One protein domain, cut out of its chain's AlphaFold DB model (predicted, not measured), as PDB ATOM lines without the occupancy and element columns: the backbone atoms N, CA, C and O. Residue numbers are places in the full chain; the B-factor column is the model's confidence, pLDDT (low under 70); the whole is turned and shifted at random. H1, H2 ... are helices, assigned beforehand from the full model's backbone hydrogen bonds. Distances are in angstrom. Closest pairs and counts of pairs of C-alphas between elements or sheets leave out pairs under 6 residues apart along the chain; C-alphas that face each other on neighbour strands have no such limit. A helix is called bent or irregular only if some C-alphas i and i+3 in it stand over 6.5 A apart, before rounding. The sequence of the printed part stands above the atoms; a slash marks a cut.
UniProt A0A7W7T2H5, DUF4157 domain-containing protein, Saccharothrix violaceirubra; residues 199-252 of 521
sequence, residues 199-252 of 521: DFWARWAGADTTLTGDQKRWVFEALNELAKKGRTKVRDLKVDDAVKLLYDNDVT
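Overview. This is residues 199 to 252 of the 521 residues of the protein "DUF4157 domain-containing protein" of Saccharothrix violaceirubra (UniProt A0A7W7T2H5). A long helix, H2, passes crosswise over H3 at about a right angle, while the short helix H1 lies side by side with H3 and runs the same way. H2 makes most of the long axis; residues 206 to 212 loop out from H1 to its beginning, residues 230 to 238 turn back from its end to H3, and residues 249 to 252 fold back after H3. The printed part has 54 residues with three named helices, in the order H1, H2, H3, and no named strand; the class is all helix. It is compact, with a radius of gyration of the C-alphas of 10.6 A, yet elongated in outline, spanning 32 by 20 by 20 A.

Arrangement. Start with the longest helix, H2, residues 213 to 229, and look at its residues 222 to 226, which alone touch H3, residues 239 to 248. The closest C-alphas of the two are those of Leu 223 and Leu 246, 6.3 A apart. Their lines stand at 83 degrees, about perpendicular, and their centres are 11.6 A apart. From H3, go outward to H1, residues 199 to 205, which touches it with 6 pairs of C-alphas within 8 A. Here the closest C-alphas are those of Phe 200 and Val 239, 5.5 A apart. H1 and H3 run the same way at a shallow tilt of 18 degrees, with their centres 10.1 A apart. H1 and H2 are apart, but only just: their closest C-alphas are 8.1 A from each other. Along the backbone of H1, H2 and H3, you will find every O i to N i+4 pair within hydrogen-bond range.

Along the chain. Find C-alpha 213 at (32.868, 177.892, -29.523); from there H2 runs 24.3 A to C-alpha 229 at (15.163, 174.923, -45.974). H3 begins at Val 239 and runs 14.1 A to C-alpha 248 at (13.088, 186.186, -38.600). For H1, go back to C-alpha 199 at (31.291, 191.112, -38.606), from which the helix runs 10.1 A to Ala 205. No helix here is bent or irregular.

Size, cuts and confidence. Look at Asp 208 and Arg 231 for the two C-alphas farthest apart, 32.4 A. The first and last printed C-alphas, those of Asp 199 and Thr 252, are 16.1 A apart. The printed part has no cut. The link from H1 to H2, of 7 residues, and the link from H2 to H3, of 9 residues, are both short. In the B-factor column, the mean pLDDT of the printed part is 89.6, and no printed residue is under 70.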
ATOM      1  N   ASP A 199      32.377 190.152 -38.353       88.31
ATOM      2  CA  ASP A 199      31.291 191.112 -38.606       88.31
ATOM      3  C   ASP A 199      29.926 190.444 -38.406       88.31
ATOM      4  O   ASP A 199      29.034 191.003 -37.774       88.31
ATOM      5  N   PHE A 200      29.793 189.190 -38.843       92.50
ATOM      6  CA  PHE A 200      28.589 188.394 -38.610       92.50
ATOM      7  C   PHE A 200      28.271 188.232 -37.121       92.50
ATOM      8  O   PHE A 200      27.153 188.528 -36.697       92.50
ATOM      9  N   TRP A 201      29.255 187.826 -36.314       91.88
ATOM     10  CA  TRP A 201      29.046 187.640 -34.877       91.88
ATOM     11  C   TRP A 201      28.740 188.952 -34.153       91.88
ATOM     12  O   TRP A 201      27.831 188.980 -33.325       91.88
ATOM     13  N   ALA A 202      29.432 190.041 -34.503       91.69
ATOM     14  CA  ALA A 202      29.182 191.361 -33.926       91.69
ATOM     15  C   ALA A 202      27.767 191.875 -34.240       91.69
ATOM     16  O   ALA A 202      27.122 192.466 -33.378       91.69
ATOM     17  N   ARG A 203      27.253 191.627 -35.453       92.38
ATOM     18  CA  ARG A 203      25.890 192.027 -35.835       92.38
ATOM     19  C   ARG A 203      24.806 191.138 -35.233       92.38
ATOM     20  O   ARG A 203      23.730 191.641 -34.932       92.38
ATOM     21  N   TRP A 204      25.066 189.842 -35.058       95.31
ATOM     22  CA  TRP A 204      24.081 188.928 -34.478       95.31
ATOM     23  C   TRP A 204      23.988 189.052 -32.947       95.31
ATOM     24  O   TRP A 204      22.881 189.185 -32.423       95.31
ATOM     25  N   ALA A 205      25.126 189.045 -32.240       92.31
ATOM     26  CA  ALA A 205      25.190 189.032 -30.772       92.31
ATOM     27  C   ALA A 205      25.436 190.402 -30.119       92.31
ATOM     28  O   ALA A 205      25.290 190.526 -28.902       92.31
ATOM     29  N   GLY A 206      25.823 191.417 -30.894       91.19
ATOM     30  CA  GLY A 206      26.293 192.709 -30.390       91.19
ATOM     31  C   GLY A 206      27.823 192.811 -30.376       91.19
ATOM     32  O   GLY A 206      28.526 191.824 -30.166       91.19
ATOM     33  N   ALA A 207      28.344 194.019 -30.608       83.44
ATOM     34  CA  ALA A 207      29.775 194.267 -30.815       83.44
ATOM     35  C   ALA A 207      30.661 193.943 -29.595       83.44
ATOM     36  O   ALA A 207      31.826 193.594 -29.775       83.44
ATOM     37  N   ASP A 208      30.101 194.010 -28.386       85.12
ATOM     38  CA  ASP A 208      30.814 193.753 -27.127       85.12
ATOM     39  C   ASP A 208      30.628 192.311 -26.613       85.12
ATOM     40  O   ASP A 208      31.170 191.936 -25.571       85.12
ATOM     41  N   THR A 209      29.875 191.475 -27.334       84.38
ATOM     42  CA  THR A 209      29.550 190.114 -26.896       84.38
ATOM     43  C   THR A 209      30.607 189.120 -27.370       84.38
ATOM     44  O   THR A 209      30.814 188.916 -28.569       84.38
ATOM     45  N   THR A 210      31.251 188.434 -26.423       84.81
ATOM     46  CA  THR A 210      32.173 187.330 -26.728       84.81
ATOM     47  C   THR A 210      31.433 186.003 -26.628       84.81
ATOM     48  O   THR A 210      31.025 185.606 -25.542       84.81
ATOM     49  N   LEU A 211      31.271 185.319 -27.763       80.12
ATOM     50  CA  LEU A 211      30.652 183.994 -27.815       80.12
ATOM     51  C   LEU A 211      31.693 182.874 -27.700       80.12
ATOM     52  O   LEU A 211      32.746 182.936 -28.354       80.12
ATOM     53  N   THR A 212      31.354 181.826 -26.950       80.88
ATOM     54  CA  THR A 212      32.114 180.568 -26.880       80.88
ATOM     55  C   THR A 212      32.055 179.805 -28.209       80.88
ATOM     56  O   THR A 212      31.294 180.144 -29.122       80.88
ATOM     57  N   GLY A 213      32.888 178.768 -28.348       75.75
ATOM     58  CA  GLY A 213      32.868 177.892 -29.523       75.75
ATOM     59  C   GLY A 213      31.506 177.227 -29.738       75.75
ATOM     60  O   GLY A 213      31.002 177.232 -30.860       75.75
ATOM     61  N   ASP A 214      30.883 176.733 -28.668       74.44
ATOM     62  CA  ASP A 214      29.604 176.015 -28.741       74.44
ATOM     63  C   ASP A 214      28.430 176.950 -29.013       74.44
ATOM     64  O   ASP A 214      27.567 176.625 -29.822       74.44
ATOM     65  N   GLN A 215      28.453 178.162 -28.450       84.44
ATOM     66  CA  GLN A 215      27.493 179.212 -28.795       84.44
ATOM     67  C   GLN A 215      27.541 179.529 -30.292       84.44
ATOM     68  O   GLN A 215      26.515 179.564 -30.968       84.44
ATOM     69  N   LYS A 216      28.747 179.698 -30.851       86.81
ATOM     70  CA  LYS A 216      28.910 179.912 -32.295       86.81
ATOM     71  C   LYS A 216      28.431 178.708 -33.099       86.81
ATOM     72  O   LYS A 216      27.778 178.891 -34.122       86.81
ATOM     73  N   ARG A 217      28.738 177.487 -32.655       84.31
ATOM     74  CA  ARG A 217      28.314 176.256 -33.335       84.31
ATOM     75  C   ARG A 217      26.790 176.151 -33.384       84.31
ATOM     76  O   ARG A 217      26.255 176.023 -34.479       84.31
ATOM     77  N   TRP A 218      26.113 176.342 -32.252       89.88
ATOM     78  CA  TRP A 218      24.653 176.313 -32.136       89.88
ATOM     79  C   TRP A 218      23.977 177.286 -33.114       89.88
ATOM     80  O   TRP A 218      23.100 176.908 -33.892       89.88
ATOM     81  N   VAL A 219      24.442 178.540 -33.149       91.75
ATOM     82  CA  VAL A 219      23.891 179.568 -34.051       91.75
ATOM     83  C   VAL A 219      24.158 179.222 -35.513       91.75
ATOM     84  O   VAL A 219      23.298 179.409 -36.375       91.75
ATOM     85  N   PHE A 220      25.357 178.723 -35.817       90.62
ATOM     86  CA  PHE A 220      25.746 178.399 -37.185       90.62
ATOM     87  C   PHE A 220      25.021 177.155 -37.719       90.62
ATOM     88  O   PHE A 220      24.676 177.108 -38.899       90.62
ATOM     89  N   GLU A 221      24.737 176.167 -36.870       89.94
ATOM     90  CA  GLU A 221      23.889 175.012 -37.189       89.94
ATOM     91  C   GLU A 221      22.445 175.436 -37.468       89.94
ATOM     92  O   GLU A 221      21.887 175.055 -38.499       89.94
ATOM     93  N   ALA A 222      21.876 176.310 -36.632       92.25
ATOM     94  CA  ALA A 222      20.557 176.886 -36.879       92.25
ATOM     95  C   ALA A 222      20.512 177.640 -38.222       92.25
ATOM     96  O   ALA A 222      19.597 177.440 -39.026       92.25
ATOM     97  N   LEU A 223      21.537 178.446 -38.521       93.62
ATOM     98  CA  LEU A 223      21.673 179.132 -39.810       93.62
ATOM     99  C   LEU A 223      21.784 178.143 -40.982       93.62
ATOM    100  O   LEU A 223      21.152 178.359 -42.018       93.62
ATOM    101  N   ASN A 224      22.560 177.065 -40.837       90.25
ATOM    102  CA  ASN A 224      22.693 176.020 -41.855       90.25
ATOM    103  C   ASN A 224      21.351 175.353 -42.163       90.25
ATOM    104  O   ASN A 224      20.993 175.223 -43.336       90.25
ATOM    105  N   GLU A 225      20.587 174.977 -41.139       91.00
ATOM    106  CA  GLU A 225      19.282 174.340 -41.316       91.00
ATOM    107  C   GLU A 225      18.255 175.285 -41.954       91.00
ATOM    108  O   GLU A 225      17.515 174.892 -42.862       91.00
ATOM    109  N   LEU A 226      18.244 176.562 -41.562       93.94
ATOM    110  CA  LEU A 226      17.385 177.574 -42.182       93.94
ATOM    111  C   LEU A 226      17.763 177.831 -43.647       93.94
ATOM    112  O   LEU A 226      16.891 177.862 -44.519       93.94
ATOM    113  N   ALA A 227      19.058 177.948 -43.946       89.75
ATOM    114  CA  ALA A 227      19.542 178.133 -45.309       89.75
ATOM    115  C   ALA A 227      19.207 176.918 -46.194       89.75
ATOM    116  O   ALA A 227      18.723 177.083 -47.317       89.75
ATOM    117  N   LYS A 228      19.359 175.698 -45.661       88.81
ATOM    118  CA  LYS A 228      18.984 174.442 -46.327       88.81
ATOM    119  C   LYS A 228      17.492 174.397 -46.660       88.81
ATOM    120  O   LYS A 228      17.142 174.081 -47.799       88.81
ATOM    121  N   LYS A 229      16.614 174.784 -45.725       88.44
ATOM    122  CA  LYS A 229      15.163 174.923 -45.974       88.44
ATOM    123  C   LYS A 229      14.870 175.946 -47.076       88.44
ATOM    124  O   LYS A 229      14.035 175.694 -47.941       88.44
ATOM    125  N   GLY A 230      15.617 177.049 -47.099       85.75
ATOM    126  CA  GLY A 230      15.584 178.061 -48.157       85.75
ATOM    127  C   GLY A 230      16.318 177.680 -49.450       85.75
ATOM    128  O   GLY A 230      16.450 178.524 -50.335       85.75
ATOM    129  N   ARG A 231      16.828 176.442 -49.573       87.75
ATOM    130  CA  ARG A 231      17.618 175.940 -50.718       87.75
ATOM    131  C   ARG A 231      18.818 176.823 -51.084       87.75
ATOM    132  O   ARG A 231      19.244 176.857 -52.236       87.75
ATOM    133  N   THR A 232      19.376 177.518 -50.101       85.81
ATOM    134  CA  THR A 232      20.524 178.414 -50.248       85.81
ATOM    135  C   THR A 232      21.681 177.875 -49.413       85.81
ATOM    136  O   THR A 232      21.470 177.303 -48.346       85.81
ATOM    137  N   LYS A 233      22.927 178.013 -49.876       83.88
ATOM    138  CA  LYS A 233      24.092 177.626 -49.064       83.88
ATOM    139  C   LYS A 233      24.484 178.802 -48.174       83.88
ATOM    140  O   LYS A 233      24.547 179.926 -48.657       83.88
ATOM    141  N   VAL A 234      24.841 178.551 -46.914       83.44
ATOM    142  CA  VAL A 234      25.243 179.617 -45.970       83.44
ATOM    143  C   VAL A 234      26.388 180.477 -46.508       83.44
ATOM    144  O   VAL A 234      26.349 181.697 -46.408       83.44
ATOM    145  N   ARG A 235      27.360 179.862 -47.191       82.19
ATOM    146  CA  ARG A 235      28.488 180.560 -47.839       82.19
ATOM    147  C   ARG A 235      28.099 181.507 -48.986       82.19
ATOM    148  O   ARG A 235      28.973 182.180 -49.534       82.19
ATOM    149  N   ASP A 236      26.847 181.464 -49.427       86.69
ATOM    150  CA  ASP A 236      26.302 182.319 -50.480       86.69
ATOM    151  C   ASP A 236      25.423 183.443 -49.897       86.69
ATOM    152  O   ASP A 236      25.044 184.356 -50.627       86.69
ATOM    153  N   LEU A 237      25.149 183.426 -48.584       86.56
ATOM    154  CA  LEU A 237      24.448 184.499 -47.883       86.56
ATOM    155  C   LEU A 237      25.394 185.666 -47.579       86.56
ATOM    156  O   LEU A 237      26.557 185.475 -47.199       86.56
ATOM    157  N   LYS A 238      24.869 186.886 -47.706       90.94
ATOM    158  CA  LYS A 238      25.502 188.079 -47.137       90.94
ATOM    159  C   LYS A 238      25.288 188.093 -45.628       90.94
ATOM    160  O   LYS A 238      24.326 187.512 -45.133       90.94
ATOM    161  N   VAL A 239      26.160 188.802 -44.913       91.19
ATOM    162  CA  VAL A 239      26.078 188.936 -43.451       91.19
ATOM    163  C   VAL A 239      24.695 189.422 -43.007       91.19
ATOM    164  O   VAL A 239      24.073 188.774 -42.172       91.19
ATOM    165  N   ASP A 240      24.181 190.495 -43.610       92.38
ATOM    166  CA  ASP A 240      22.868 191.050 -43.250       92.38
ATOM    167  C   ASP A 240      21.716 190.086 -43.528       92.38
ATOM    168  O   ASP A 240      20.817 189.947 -42.702       92.38
ATOM    169  N   ASP A 241      21.770 189.368 -44.652       93.62
ATOM    170  CA  ASP A 241      20.749 188.383 -45.012       93.62
ATOM    171  C   ASP A 241      20.761 187.199 -44.034       93.62
ATOM    172  O   ASP A 241      19.704 186.711 -43.641       93.62
ATOM    173  N   ALA A 242      21.946 186.760 -43.597       93.81
ATOM    174  CA  ALA A 242      22.094 185.693 -42.613       93.81
ATOM    175  C   ALA A 242      21.605 186.113 -41.222       93.81
ATOM    176  O   ALA A 242      20.858 185.368 -40.591       93.81
ATOM    177  N   VAL A 243      21.979 187.310 -40.752       95.62
ATOM    178  CA  VAL A 243      21.496 187.847 -39.468       95.62
ATOM    179  C   VAL A 243      19.979 187.996 -39.511       95.62
ATOM    180  O   VAL A 243      19.294 187.516 -38.612       95.62
ATOM    181  N   LYS A 244      19.436 188.583 -40.582       95.31
ATOM    182  CA  LYS A 244      17.990 188.714 -40.758       95.31
ATOM    183  C   LYS A 244      17.296 187.351 -40.747       95.31
ATOM    184  O   LYS A 244      16.296 187.199 -40.056       95.31
ATOM    185  N   LEU A 245      17.834 186.362 -41.463       95.81
ATOM    186  CA  LEU A 245      17.275 185.010 -41.511       95.81
ATOM    187  C   LEU A 245      17.203 184.365 -40.119       95.81
ATOM    188  O   LEU A 245      16.205 183.719 -39.812       95.81
ATOM    189  N   LEU A 246      18.221 184.555 -39.276       96.81
ATOM    190  CA  LEU A 246      18.221 184.069 -37.895       96.81
ATOM    191  C   LEU A 246      17.137 184.757 -37.052       96.81
ATOM    192  O   LEU A 246      16.304 184.075 -36.459       96.81
ATOM    193  N   TYR A 247      17.092 186.093 -37.054       96.94
ATOM    194  CA  TYR A 247      16.109 186.859 -36.276       96.94
ATOM    195  C   TYR A 247      14.662 186.618 -36.736       96.94
ATOM    196  O   TYR A 247      13.775 186.478 -35.898       96.94
ATOM    197  N   ASP A 248      14.414 186.504 -38.045       96.94
ATOM    198  CA  ASP A 248      13.088 186.186 -38.600       96.94
ATOM    199  C   ASP A 248      12.570 184.806 -38.143       96.94
ATOM    200  O   ASP A 248      11.368 184.552 -38.195       96.94
ATOM    201  N   ASN A 249      13.471 183.912 -37.720       96.69
ATOM    202  CA  ASN A 249      13.160 182.565 -37.238       96.69
ATOM    203  C   ASN A 249      13.393 182.415 -35.725       96.69
ATOM    204  O   ASN A 249      13.571 181.299 -35.245       96.69
ATOM    205  N   ASP A 250      13.398 183.531 -34.988       96.06
ATOM    206  CA  ASP A 250      13.552 183.582 -33.529       96.06
ATOM    207  C   ASP A 250      14.852 182.944 -33.005       96.06
ATOM    208  O   ASP A 250      14.951 182.504 -31.860       96.06
ATOM    209  N   VAL A 251      15.898 182.912 -33.835       95.56
ATOM    210  CA  VAL A 251      17.252 182.519 -33.434       95.56
ATOM    211  C   VAL A 251      17.986 183.772 -32.959       95.56
ATOM    212  O   VAL A 251      18.665 184.466 -33.720       95.56
ATOM    213  N   THR A 252      17.802 184.083 -31.680       96.25
ATOM    214  CA  THR A 252      18.305 185.277 -30.997       96.25
ATOM    215  C   THR A 252      19.291 184.882 -29.893       96.25
ATOM    216  O   THR A 252      19.325 183.719 -29.485       96.25
TER     217      THR A 252